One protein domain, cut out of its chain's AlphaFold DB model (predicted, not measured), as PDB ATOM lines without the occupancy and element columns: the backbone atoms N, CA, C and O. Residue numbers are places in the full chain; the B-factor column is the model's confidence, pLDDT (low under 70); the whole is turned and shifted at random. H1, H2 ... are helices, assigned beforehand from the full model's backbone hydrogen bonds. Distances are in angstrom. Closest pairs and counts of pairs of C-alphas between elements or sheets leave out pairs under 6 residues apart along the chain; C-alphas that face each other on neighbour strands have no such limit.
ATOM      1  N   VAL A   4     304.461 303.305 295.249       93.00
ATOM      2  CA  VAL A   4     305.778 303.135 295.876       93.00
ATOM      3  C   VAL A   4     306.857 302.736 294.864       93.00
ATOM      4  O   VAL A   4     307.939 303.309 294.873       93.00
ATOM      5  N   ARG A   5     306.597 301.778 293.961       94.62
ATOM      6  CA  ARG A   5     307.606 301.372 292.961       94.62
ATOM      7  C   ARG A   5     307.894 302.490 291.968       94.62
ATOM      8  O   ARG A   5     309.041 302.658 291.572       94.62
ATOM      9  N   LYS A   6     306.863 303.239 291.575       94.94
ATOM     10  CA  LYS A   6     307.005 304.388 290.678       94.94
ATOM     11  C   LYS A   6     307.848 305.479 291.338       94.94
ATOM     12  O   LYS A   6     308.807 305.936 290.725       94.94
ATOM     13  N   LYS A   7     307.558 305.819 292.596       96.00
ATOM     14  CA  LYS A   7     308.335 306.786 293.377       96.00
ATOM     15  C   LYS A   7     309.802 306.388 293.504       96.00
ATOM     16  O   LYS A   7     310.674 307.205 293.238       96.00
ATOM     17  N   LEU A   8     310.084 305.134 293.860       97.50
ATOM     18  CA  LEU A   8     311.465 304.654 293.986       97.50
ATOM     19  C   LEU A   8     312.218 304.706 292.648       97.50
ATOM     20  O   LEU A   8     313.368 305.128 292.624       97.50
ATOM     21  N   ALA A   9     311.557 304.377 291.533       98.00
ATOM     22  CA  ALA A   9     312.154 304.511 290.204       98.00
ATOM     23  C   ALA A   9     312.436 305.979 289.824       98.00
ATOM     24  O   ALA A   9     313.468 306.277 289.225       98.00
ATOM     25  N   LEU A  10     311.544 306.908 290.184       98.19
ATOM     26  CA  LEU A  10     311.766 308.341 289.966       98.19
ATOM     27  C   LEU A  10     312.886 308.888 290.853       98.19
ATOM     28  O   LEU A  10     313.704 309.665 290.368       98.19
ATOM     29  N   ARG A  11     312.962 308.450 292.115       98.19
ATOM     30  CA  ARG A  11     314.092 308.744 293.004       98.19
ATOM     31  C   ARG A  11     315.403 308.284 292.370       98.19
ATOM     32  O   ARG A  11     316.332 309.075 292.344       98.19
ATOM     33  N   ASP A  12     315.479 307.059 291.848       98.62
ATOM     34  CA  ASP A  12     316.715 306.539 291.237       98.62
ATOM     35  C   ASP A  12     317.138 307.382 290.029       98.62
ATOM     36  O   ASP A  12     318.275 307.840 289.965       98.62
ATOM     37  N   ARG A  13     316.191 307.710 289.138       98.44
ATOM     38  CA  ARG A  13     316.426 308.627 288.007       98.44
ATOM     39  C   ARG A  13     316.956 309.990 288.461       98.44
ATOM     40  O   ARG A  13     317.872 310.536 287.851       98.44
ATOM     41  N   LEU A  14     316.356 310.563 289.502       98.69
ATOM     42  CA  LEU A  14     316.740 311.870 290.037       98.69
ATOM     43  C   LEU A  14     318.095 311.823 290.750       98.69
ATOM     44  O   LEU A  14     318.860 312.779 290.651       98.69
ATOM     45  N   LEU A  15     318.408 310.719 291.426       98.69
ATOM     46  CA  LEU A  15     319.702 310.496 292.058       98.69
ATOM     47  C   LEU A  15     320.811 310.395 291.009       98.69
ATOM     48  O   LEU A  15     321.820 311.084 291.138       98.69
ATOM     49  N   ASP A  16     320.605 309.612 289.950       98.62
ATOM     50  CA  ASP A  16     321.562 309.498 288.847       98.62
ATOM     51  C   ASP A  16     321.809 310.861 288.189       98.62
ATOM     52  O   ASP A  16     322.954 311.279 288.008       98.62
ATOM     53  N   HIS A  17     320.737 311.610 287.902       98.62
ATOM     54  CA  HIS A  17     320.845 312.963 287.354       98.62
ATOM     55  C   HIS A  17     321.605 313.906 288.292       98.62
ATOM     56  O   HIS A  17     322.468 314.663 287.849       98.62
ATOM     57  N   PHE A  18     321.341 313.836 289.598       98.38
ATOM     58  CA  PHE A  18     322.068 314.630 290.580       98.38
ATOM     59  C   PHE A  18     323.564 314.289 290.612       98.38
ATOM     60  O   PHE A  18     324.404 315.190 290.646       98.38
ATOM     61  N   VAL A  19     323.909 313.001 290.553       97.88
ATOM     62  CA  VAL A  19     325.301 312.537 290.499       97.88
ATOM     63  C   VAL A  19     326.009 313.065 289.250       97.88
ATOM     64  O   VAL A  19     327.165 313.482 289.343       97.88
ATOM     65  N   GLU A  20     325.333 313.120 288.102       98.31
ATOM     66  CA  GLU A  20     325.888 313.737 286.892       98.31
ATOM     67  C   GLU A  20     326.134 315.242 287.066       98.31
ATOM     68  O   GLU A  20     327.217 315.725 286.728       98.31
ATOM     69  N   LEU A  21     325.189 315.983 287.655       97.75
ATOM     70  CA  LEU A  21     325.368 317.413 287.945       97.75
ATOM     71  C   LEU A  21     326.547 317.655 288.900       97.75
ATOM     72  O   LEU A  21     327.338 318.577 288.684       97.75
ATOM     73  N   ALA A  22     326.715 316.798 289.910       96.50
ATOM     74  CA  ALA A  22     327.775 316.913 290.908       96.50
ATOM     75  C   ALA A  22     329.192 316.790 290.315       96.50
ATOM     76  O   ALA A  22     330.152 317.311 290.894       96.50
ATOM     77  N   LYS A  23     329.353 316.178 289.133       97.38
ATOM     78  CA  LYS A  23     330.641 316.137 288.414       97.38
ATOM     79  C   LYS A  23     331.120 317.527 287.986       97.38
ATOM     80  O   LYS A  23     332.319 317.740 287.808       97.38
ATOM     81  N   GLU A  24     330.214 318.496 287.868       96.12
ATOM     82  CA  GLU A  24     330.534 319.868 287.471       96.12
ATOM     83  C   GLU A  24     330.995 320.754 288.642       96.12
ATOM     84  O   GLU A  24     331.462 321.871 288.405       96.12
ATOM     85  N   ARG A  25     330.944 320.269 289.896       96.19
ATOM     86  CA  ARG A  25     331.340 321.038 291.094       96.19
ATOM     87  C   ARG A  25     332.721 321.663 290.967       96.19
ATOM     88  O   ARG A  25     332.886 322.858 291.207       96.19
ATOM     89  N   GLY A  26     333.712 320.879 290.540       95.06
ATOM     90  CA  GLY A  26     335.098 321.340 290.416       95.06
ATOM     91  C   GLY A  26     335.280 322.504 289.434       95.06
ATOM     92  O   GLY A  26     336.210 323.287 289.583       95.06
ATOM     93  N   LYS A  27     334.369 322.662 288.466       93.38
ATOM     94  CA  LYS A  27     334.423 323.719 287.445       93.38
ATOM     95  C   LYS A  27     333.699 325.004 287.866       93.38
ATOM     96  O   LYS A  27     333.760 325.992 287.145       93.38
ATOM     97  N   ARG A  28     332.973 324.989 288.989       92.75
ATOM     98  CA  ARG A  28     332.004 326.031 289.376       92.75
ATOM     99  C   ARG A  28     332.185 326.472 290.832       92.75
ATOM    100  O   ARG A  28     331.230 326.528 291.599       92.75
ATOM    101  N   GLN A  29     333.424 326.766 291.215       93.88
ATOM    102  CA  GLN A  29     333.807 327.148 292.585       93.88
ATOM    103  C   GLN A  29     333.539 328.625 292.921       93.88
ATOM    104  O   GLN A  29     333.772 329.058 294.046       93.88
ATOM    105  N   GLU A  30     333.068 329.409 291.954       95.00
ATOM    106  CA  GLU A  30     332.807 330.836 292.130       95.00
ATOM    107  C   GLU A  30     331.645 331.080 293.095       95.00
ATOM    108  O   GLU A  30     330.614 330.410 293.022       95.00
ATOM    109  N   VAL A  31     331.801 332.069 293.973       92.50
ATOM    110  CA  VAL A  31     330.725 332.562 294.834       92.50
ATOM    111  C   VAL A  31     329.922 333.599 294.053       92.50
ATOM    112  O   VAL A  31     330.472 334.588 293.570       92.50
ATOM    113  N   VAL A  32     328.621 333.373 293.931       90.56
ATOM    114  CA  VAL A  32     327.697 334.195 293.155       90.56
ATOM    115  C   VAL A  32     326.736 334.886 294.111       90.56
ATOM    116  O   VAL A  32     326.125 334.251 294.974       90.56
ATOM    117  N   ALA A  33     326.577 336.200 293.946       86.12
ATOM    118  CA  ALA A  33     325.535 336.940 294.638       86.12
ATOM    119  C   ALA A  33     324.172 336.384 294.217       86.12
ATOM    120  O   ALA A  33     323.812 336.398 293.038       86.12
ATOM    121  N   THR A  34     323.417 335.879 295.183       76.88
ATOM    122  CA  THR A  34     322.032 335.494 294.946       76.88
ATOM    123  C   THR A  34     321.145 336.707 295.211       76.88
ATOM    124  O   THR A  34     321.534 337.627 295.923       76.88
ATOM    125  N   GLY A  35     319.927 336.734 294.668       70.81
ATOM    126  CA  GLY A  35     318.924 337.729 295.077       70.81
ATOM    127  C   GLY A  35     318.461 337.574 296.538       70.81
ATOM    128  O   GLY A  35     317.559 338.293 296.962       70.81
ATOM    129  N   SER A  36     319.034 336.621 297.288       64.50
ATOM    130  CA  SER A  36     318.845 336.437 298.726       64.50
ATOM    131  C   SER A  36     320.008 337.056 299.512       64.50
ATOM    132  O   SER A  36     321.039 337.403 298.943       64.50
ATOM    133  N   ALA A  37     319.842 337.227 300.826       64.88
ATOM    134  CA  ALA A  37     320.816 337.920 301.673       64.88
ATOM    135  C   ALA A  37     322.193 337.227 301.761       64.88
ATOM    136  O   ALA A  37     323.153 337.857 302.201       64.88
ATOM    137  N   GLU A  38     322.304 335.964 301.336       77.75
ATOM    138  CA  GLU A  38     323.544 335.192 301.393       77.75
ATOM    139  C   GLU A  38     323.999 334.775 299.982       77.75
ATOM    140  O   GLU A  38     323.205 334.262 299.182       77.75
ATOM    141  N   PRO A  39     325.272 335.021 299.623       88.25
ATOM    142  CA  PRO A  39     325.832 334.528 298.376       88.25
ATOM    143  C   PRO A  39     326.015 333.005 298.436       88.25
ATOM    144  O   PRO A  39     326.230 332.439 299.504       88.25
ATOM    145  N   GLU A  40     325.963 332.348 297.281       90.81
ATOM    146  CA  GLU A  40     326.041 330.886 297.171       90.81
ATOM    147  C   GLU A  40     327.116 330.461 296.179       90.81
ATOM    148  O   GLU A  40     327.496 331.216 295.283       90.81
ATOM    149  N   LEU A  41     327.590 329.224 296.299       93.25
ATOM    150  CA  LEU A  41     328.509 328.667 295.311       93.25
ATOM    151  C   LEU A  41     327.773 328.383 293.994       93.25
ATOM    152  O   LEU A  41     326.675 327.826 293.968       93.25
ATOM    153  N   SER A  42     328.408 328.725 292.875       94.56
ATOM    154  CA  SER A  42     327.862 328.553 291.524       94.56
ATOM    155  C   SER A  42     327.454 327.101 291.247       94.56
ATOM    156  O   SER A  42     326.424 326.853 290.616       94.56
ATOM    157  N   TRP A  43     328.203 326.124 291.773       95.50
ATOM    158  CA  TRP A  43     327.840 324.710 291.658       95.50
ATOM    159  C   TRP A  43     326.548 324.351 292.407       95.50
ATOM    160  O   TRP A  43     325.765 323.565 291.880       95.50
ATOM    161  N   VAL A  44     326.274 324.959 293.567       93.62
ATOM    162  CA  VAL A  44     325.029 324.732 294.329       93.62
ATOM    163  C   VAL A  44     323.837 325.197 293.502       93.62
ATOM    164  O   VAL A  44     322.846 324.484 293.344       93.62
ATOM    165  N   LEU A  45     323.942 326.392 292.914       93.94
ATOM    166  CA  LEU A  45     322.895 326.930 292.049       93.94
ATOM    167  C   LEU A  45     322.698 326.056 290.807       93.94
ATOM    168  O   LEU A  45     321.557 325.797 290.428       93.94
ATOM    169  N   TYR A  46     323.784 325.586 290.194       96.06
ATOM    170  CA  TYR A  46     323.728 324.697 289.036       96.06
ATOM    171  C   TYR A  46     322.994 323.386 289.352       96.06
ATOM    172  O   TYR A  46     322.097 322.997 288.607       96.06
ATOM    173  N   GLU A  47     323.307 322.751 290.483       97.31
ATOM    174  CA  GLU A  47     322.653 321.518 290.932       97.31
ATOM    175  C   GLU A  47     321.160 321.727 291.198       97.31
ATOM    176  O   GLU A  47     320.329 320.990 290.665       97.31
ATOM    177  N   ARG A  48     320.796 322.782 291.937       96.44
ATOM    178  CA  ARG A  48     319.391 323.118 292.228       96.44
ATOM    179  C   ARG A  48     318.575 323.355 290.956       96.44
ATOM    180  O   ARG A  48     317.468 322.833 290.827       96.44
ATOM    181  N   HIS A  49     319.108 324.119 290.001       97.06
ATOM    182  CA  HIS A  49     318.414 324.388 288.737       97.06
ATOM    183  C   HIS A  49     318.354 323.150 287.836       97.06
ATOM    184  O   HIS A  49     317.331 322.915 287.194       97.06
ATOM    185  N   GLY A  50     319.417 322.343 287.809       98.31
ATOM    186  CA  GLY A  50     319.448 321.083 287.073       98.31
ATOM    187  C   GLY A  50     318.415 320.085 287.596       98.31
ATOM    188  O   GLY A  50     317.715 319.458 286.800       98.31
ATOM    189  N   MET A  51     318.259 319.996 288.918       98.56
ATOM    190  CA  MET A  51     317.231 319.170 289.554       98.56
ATOM    191  C   MET A  51     315.822 319.709 289.312       98.56
ATOM    192  O   MET A  51     314.934 318.937 288.963       98.56
ATOM    193  N   LEU A  52     315.611 321.028 289.396       98.62
ATOM    194  CA  LEU A  52     314.322 321.643 289.052       98.62
ATOM    195  C   LEU A  52     313.899 321.322 287.616       98.62
ATOM    196  O   LEU A  52     312.734 321.017 287.368       98.62
ATOM    197  N   ALA A  53     314.834 321.396 286.669       98.69
ATOM    198  CA  ALA A  53     314.564 321.076 285.275       98.69
ATOM    199  C   ALA A  53     314.147 319.606 285.095       98.69
ATOM    200  O   ALA A  53     313.219 319.329 284.335       98.69
ATOM    201  N   GLU A  54     314.789 318.675 285.807       98.75
ATOM    202  CA  GLU A  54     314.433 317.254 285.763       98.75
ATOM    203  C   GLU A  54     313.074 316.978 286.406       98.75
ATOM    204  O   GLU A  54     312.222 316.334 285.794       98.75
ATOM    205  N   VAL A  55     312.834 317.527 287.599       98.75
ATOM    206  CA  VAL A  55     311.544 317.432 288.295       98.75
ATOM    207  C   VAL A  55     310.425 317.967 287.412       98.75
ATOM    208  O   VAL A  55     309.396 317.317 287.272       98.75
ATOM    209  N   ASN A  56     310.620 319.118 286.768       98.69
ATOM    210  CA  ASN A  56     309.611 319.688 285.881       98.69
ATOM    211  C   ASN A  56     309.366 318.842 284.632       98.69
ATOM    212  O   ASN A  56     308.217 318.747 284.208       98.69
ATOM    213  N   ARG A  57     310.391 318.182 284.087       98.75
ATOM    214  CA  ARG A  57     310.201 317.229 282.988       98.75
ATOM    215  C   ARG A  57     309.351 316.040 283.431       98.75
ATOM    216  O   ARG A  57     308.398 315.689 282.748       98.75
ATOM    217  N   ILE A  58     309.642 315.473 284.603       98.44
ATOM    218  CA  ILE A  58     308.848 314.379 285.177       98.44
ATOM    219  C   ILE A  58     307.409 314.845 285.444       98.44
ATOM    220  O   ILE A  58     306.469 314.134 285.108       98.44
ATOM    221  N   ARG A  59     307.210 316.048 285.998       98.25
ATOM    222  CA  ARG A  59     305.869 316.616 286.225       98.25
ATOM    223  C   ARG A  59     305.081 316.713 284.922       98.25
ATOM    224  O   ARG A  59     303.940 316.269 284.887       98.25
ATOM    225  N   GLU A  60     305.697 317.202 283.849       98.25
ATOM    226  CA  GLU A  60     305.076 317.243 282.518       98.25
ATOM    227  C   GLU A  60     304.746 315.850 281.972       98.25
ATOM    228  O   GLU A  60     303.631 315.637 281.500       98.25
ATOM    229  N   GLU A  61     305.670 314.888 282.084       97.81
ATOM    230  CA  GLU A  61     305.452 313.482 281.700       97.81
ATOM    231  C   GLU A  61     304.255 312.859 282.447       97.81
ATOM    232  O   GLU A  61     303.575 311.977 281.921       97.81
ATOM    233  N   LEU A  62     303.986 313.325 283.671       95.94
ATOM    234  CA  LEU A  62     302.877 312.886 284.517       95.94
ATOM    235  C   LEU A  62     301.598 313.731 284.373       95.94
ATOM    236  O   LEU A  62     300.580 313.372 284.962       95.94
ATOM    237  N   GLY A  63     301.622 314.814 283.590       97.75
ATOM    238  CA  GLY A  63     300.478 315.708 283.386       97.75
ATOM    239  C   GLY A  63     300.275 316.771 284.474       97.75
ATOM    240  O   GLY A  63     299.217 317.396 284.518       97.75
ATOM    241  N   TYR A  64     301.266 316.999 285.337       97.38
ATOM    242  CA  TYR A  64     301.245 318.042 286.364       97.38
ATOM    243  C   TYR A  64     301.818 319.374 285.858       97.38
ATOM    244  O   TYR A  64     302.650 319.430 284.950       97.38
ATOM    245  N   VAL A  65     301.414 320.478 286.496       97.12
ATOM    246  CA  VAL A  65     301.948 321.824 286.215       97.12
ATOM    247  C   VAL A  65     303.382 321.943 286.725       97.12
ATOM    248  O   VAL A  65     303.702 321.406 287.780       97.12
ATOM    249  N   ARG A  66     304.258 322.679 286.035       97.56
ATOM    250  CA  ARG A  66     305.628 322.949 286.512       97.56
ATOM    251  C   ARG A  66     305.647 323.568 287.917       97.56
ATOM    252  O   ARG A  66     304.816 324.410 288.244       97.56
ATOM    253  N   THR A  67     306.640 323.189 288.714       97.25
ATOM    254  CA  THR A  67     306.956 323.795 290.010       97.25
ATOM    255  C   THR A  67     308.094 324.818 289.897       97.25
ATOM    256  O   THR A  67     308.732 324.968 288.848       97.25
ATOM    257  N   THR A  68     308.345 325.538 290.988       96.44
ATOM    258  CA  THR A  68     309.426 326.524 291.123       96.44
ATOM    259  C   THR A  68     310.542 325.991 292.021       96.44
ATOM    260  O   THR A  68     310.446 324.900 292.577       96.44
ATOM    261  N   LEU A  69     311.615 326.765 292.193       94.25
ATOM    262  CA  LEU A  69     312.737 326.374 293.049       94.25
ATOM    263  C   LEU A  69     312.369 326.317 294.546       94.25
ATOM    264  O   LEU A  69     313.042 325.631 295.307       94.25
ATOM    265  N   GLY A  70     311.310 327.019 294.972       93.88
ATOM    266  CA  GLY A  70     310.926 327.155 296.382       93.88
ATOM    267  C   GLY A  70     310.718 325.814 297.102       93.88
ATOM    268  O   GLY A  70     311.412 325.562 298.088       93.88
ATOM    269  N   PRO A  71     309.834 324.926 296.607       95.50
ATOM    270  CA  PRO A  71     309.635 323.600 297.196       95.50
ATOM    271  C   PRO A  71     310.906 322.745 297.228       95.50
ATOM    272  O   PRO A  71     311.185 322.098 298.233       95.50
ATOM    273  N   LEU A  72     311.721 322.786 296.166       96.00
ATOM    274  CA  LEU A  72     312.975 322.024 296.109       96.00
ATOM    275  C   LEU A  72     313.984 322.523 297.142       96.00
ATOM    276  O   LEU A  72     314.664 321.714 297.767       96.00
ATOM    277  N   TRP A  73     314.069 323.840 297.341       93.19
ATOM    278  CA  TRP A  73     314.944 324.425 298.350       93.19
ATOM    279  C   TRP A  73     314.488 324.065 299.768       93.19
ATOM    280  O   TRP A  73     315.311 323.699 300.608       93.19
ATOM    281  N   ALA A  74     313.180 324.110 300.035       93.75
ATOM    282  CA  ALA A  74     312.629 323.680 301.316       93.75
ATOM    283  C   ALA A  74     312.949 322.200 301.599       93.75
ATOM    284  O   ALA A  74     313.437 321.883 302.683       93.75
ATOM    285  N   ALA A  75     312.762 321.323 300.608       96.19
ATOM    286  CA  ALA A  75     313.098 319.902 300.697       96.19
ATOM    287  C   ALA A  75     314.597 319.654 300.920       96.19
ATOM    288  O   ALA A  75     314.987 318.853 301.769       96.19
ATOM    289  N   GLU A  76     315.457 320.361 300.186       96.06
ATOM    290  CA  GLU A  76     316.908 320.238 300.318       96.06
ATOM    291  C   GLU A  76     317.380 320.596 301.733       96.06
ATOM    292  O   GLU A  76     318.202 319.884 302.310       96.06
ATOM    293  N   ARG A  77     316.821 321.653 302.339       94.31
ATOM    294  CA  ARG A  77     317.168 322.066 303.710       94.31
ATOM    295  C   ARG A  77     316.918 320.968 304.744       94.31
ATOM    296  O   ARG A  77     317.638 320.915 305.734       94.31
ATOM    297  N   LEU A  78     315.945 320.084 304.512       95.12
ATOM    298  CA  LEU A  78     315.671 318.926 305.373       95.12
ATOM    299  C   LEU A  78     316.696 317.792 305.202       95.12
ATOM    300  O   LEU A  78     316.697 316.835 305.981       95.12
ATOM    301  N   CYS A  79     317.538 317.860 304.173       95.62
ATOM    302  CA  CYS A  79     318.574 316.879 303.869       95.62
ATOM    303  C   CYS A  79     319.958 317.335 304.338       95.62
ATOM    304  O   CYS A  79     320.816 316.496 304.602       95.62
ATOM    305  N   VAL A  80     320.202 318.646 304.428       93.62
ATOM    306  CA  VAL A  80     321.515 319.197 304.801       93.62
ATOM    307  C   VAL A  80     321.993 318.619 306.138       93.62
ATOM    308  O   VAL A  80     321.260 318.598 307.123       93.62
ATOM    309  N   GLY A  81     323.244 318.152 306.162       93.06
ATOM    310  CA  GLY A  81     323.877 317.554 307.344       93.06
ATOM    311  C   GLY A  81     323.626 316.053 307.521       93.06
ATOM    312  O   GLY A  81     324.230 315.445 308.403       93.06
ATOM    313  N   HIS A  82     322.791 315.439 306.683       95.62
ATOM    314  CA  HIS A  82     322.576 313.997 306.691       95.62
ATOM    315  C   HIS A  82     323.600 313.249 305.820       95.62
ATOM    316  O   HIS A  82     323.987 313.722 304.751       95.62
ATOM    317  N   VAL A  83     324.021 312.056 306.258       95.56
ATOM    318  CA  VAL A  83     324.961 311.193 305.507       95.56
ATOM    319  C   VAL A  83     324.359 310.689 304.190       95.56
ATOM    320  O   VAL A  83     325.064 310.527 303.201       95.56
ATOM    321  N   ASP A  84     323.042 310.507 304.168       95.69
ATOM    322  CA  ASP A  84     322.224 310.081 303.034       95.69
ATOM    323  C   ASP A  84     321.633 311.273 302.256       95.69
ATOM    324  O   ASP A  84     320.634 311.123 301.556       95.69
ATOM    325  N   TYR A  85     322.248 312.463 302.357       96.56
ATOM    326  CA  TYR A  85     321.764 313.709 301.743       96.56
ATOM    327  C   TYR A  85     321.285 313.525 300.294       96.56
ATOM    328  O   TYR A  85     320.182 313.951 299.963       96.56
ATOM    329  N   ALA A  86     322.091 312.884 299.440       96.75
ATOM    330  CA  ALA A  86     321.794 312.756 298.013       96.75
ATOM    331  C   ALA A  86     320.550 311.890 297.760       96.75
ATOM    332  O   ALA A  86     319.669 312.272 296.991       96.75
ATOM    333  N   GLU A  87     320.457 310.747 298.442       97.69
ATOM    334  CA  GLU A  87     319.327 309.823 298.322       97.69
ATOM    335  C   GLU A  87     318.040 310.450 298.861       97.69
ATOM    336  O   GLU A  87     316.990 310.386 298.215       97.69
ATOM    337  N   LYS A  88     318.128 311.109 300.022       97.25
ATOM    338  CA  LYS A  88     317.000 311.789 300.662       97.25
ATOM    339  C   LYS A  88     316.496 312.955 299.816       97.25
ATOM    340  O   LYS A  88     315.289 313.104 299.630       97.25
ATOM    341  N   TRP A  89     317.403 313.748 299.249       98.06
ATOM    342  CA  TRP A  89     317.022 314.866 298.395       98.06
ATOM    343  C   TRP A  89     316.377 314.396 297.088       98.06
ATOM    344  O   TRP A  89     315.341 314.935 296.692       98.06
ATOM    345  N   ALA A  90     316.923 313.350 296.460       98.44
ATOM    346  CA  ALA A  90     316.322 312.732 295.280       98.44
ATOM    347  C   ALA A  90     314.924 312.161 295.574       98.44
ATOM    348  O   ALA A  90     314.019 312.299 294.749       98.44
ATOM    349  N   LEU A  91     314.718 311.578 296.762       98.12
ATOM    350  CA  LEU A  91     313.410 311.085 297.194       98.12
ATOM    351  C   LEU A  91     312.397 312.225 297.332       98.12
ATOM    352  O   LEU A  91     311.315 312.134 296.756       98.12
ATOM    353  N   TYR A  92     312.745 313.315 298.017       98.06
ATOM    354  CA  TYR A  92     311.844 314.466 298.118       98.06
ATOM    355  C   TYR A  92     311.574 315.119 296.761       98.06
ATOM    356  O   TYR A  92     310.446 315.518 296.487       98.06
ATOM    357  N   CYS A  93     312.563 315.178 295.865       98.44
ATOM    358  CA  CYS A  93     312.337 315.639 294.495       98.44
ATOM    359  C   CYS A  93     311.339 314.742 293.741       98.44
ATOM    360  O   CYS A  93     310.510 315.259 292.991       98.44
ATOM    361  N   ALA A  94     311.370 313.423 293.962       98.25
ATOM    362  CA  ALA A  94     310.389 312.500 293.393       98.25
ATOM    363  C   ALA A  94     308.983 312.742 293.966       98.25
ATOM    364  O   ALA A  94     308.015 312.780 293.210       98.25
ATOM    365  N   GLU A  95     308.867 312.977 295.275       97.69
ATOM    366  CA  GLU A  95     307.591 313.314 295.926       97.69
ATOM    367  C   GLU A  95     307.025 314.640 295.410       97.69
ATOM    368  O   GLU A  95     305.840 314.725 295.092       97.69
ATOM    369  N   ILE A  96     307.873 315.655 295.216       97.88
ATOM    370  CA  ILE A  96     307.475 316.916 294.579       97.88
ATOM    371  C   ILE A  96     307.018 316.657 293.143       97.88
ATOM    372  O   ILE A  96     306.024 317.231 292.702       97.88
ATOM    373  N   ALA A  97     307.708 315.798 292.391       97.88
ATOM    374  CA  ALA A  97     307.325 315.480 291.018       97.88
ATOM    375  C   ALA A  97     305.958 314.776 290.924       97.88
ATOM    376  O   ALA A  97     305.273 314.911 289.913       97.88
ATOM    377  N   MET A  98     305.561 314.064 291.978       96.50
ATOM    378  CA  MET A  98     304.311 313.307 292.064       96.50
ATOM    379  C   MET A  98     303.172 314.040 292.797       96.50
ATOM    380  O   MET A  98     302.098 313.467 292.929       96.50
ATOM    381  N   GLU A  99     303.381 315.279 293.261       94.62
ATOM    382  CA  GLU A  99     302.439 316.005 294.145       94.62
ATOM    383  C   GLU A  99     302.154 315.295 295.483       94.62
ATOM    384  O   GLU A  99     301.108 315.482 296.095       94.62
TER     385      GLU A  99
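Overview. This is residues 4 to 99 of the 102 residues of an uncharacterized protein of Lentzea deserti (UniProt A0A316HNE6). Two long helices, H1 and H2, run side by side in opposite ways as a hairpin, and a second, shorter helical hairpin, H3 and H4, packs over one side of it, with H4 crossing H1 and H3 reaching H2. The long link of residues 23 to 41 loops round beyond one end of the long hairpin. The printed part has 96 residues, with four named helices in the order H1, H2, H3, H4 and no named strand; the class is all helix. It is compact, with a radius of gyration of the C-alphas of 13.3 A, and spans 38 by 27 by 22 A.

Along the chain. The longest helix, H2, is residues 42 to 61, 28.7 A from first to last C-alpha, and begins at C-alpha 42 at (327.862, 328.553, 291.524). H1 is residues 4 to 22, 26.4 A long, with C-alpha 4 at (305.778, 303.135, 295.876). H4 is residues 85 to 97, 18.1 A long, and ends at C-alpha 97 at (307.325, 315.480, 291.018). H3 is residues 69 to 77, 12.3 A long.

Arrangement. H2 and H4 are the hubs, each touching three other helices. H1 and H2 form a helical hairpin and run opposite ways at a shallow tilt of 32 degrees, only just short of steep. H1 touches H2 with residues 14 to 22 alone, and the closest C-alphas are those of Leu 21 and Glu 47, 5.8 A apart. H2 touches H3 with residues 48 to 52 alone, at a steep tilt of 64 degrees, opposite ways; the closest C-alphas, of Leu 52 and Leu 69, are 6.4 A apart. Residues 51 to 59 of H2 touch residues 93 to 97 of H4, the same way at a tilt of 37 degrees, only just steep, and the C-alphas of Arg 59 and Ala 97 come closest at 5.1 A. H1 and H4 touch at a steep tilt of 57 degrees, opposite ways, with the C-alphas of Arg 11 and Leu 91 closest at 4.8 A. H3 and H4 form a helical hairpin, opposite ways at a shallow tilt of 34.5 degrees, only just short of steep; their closest C-alphas, of Glu 76 and Trp 89, are 5.7 A apart. H1 and H3 are apart. In H1, H2, H3 and H4 every O i to N i+4 pair is within hydrogen-bond range.

Size, cuts and confidence. The two C-alphas farthest apart are those of Arg 5 and Ala 33, 39.9 A. The printed part has no cut. The link from H1 to H2 is long, 19 residues, and in it residues 31 to 32 pair antiparallel with residues 40 to 41; the links from H2 to H3 and from H3 to H4 are short, 7 residues each. The mean pLDDT of the printed part is 94.9, and residues 36 to 37 are under 70.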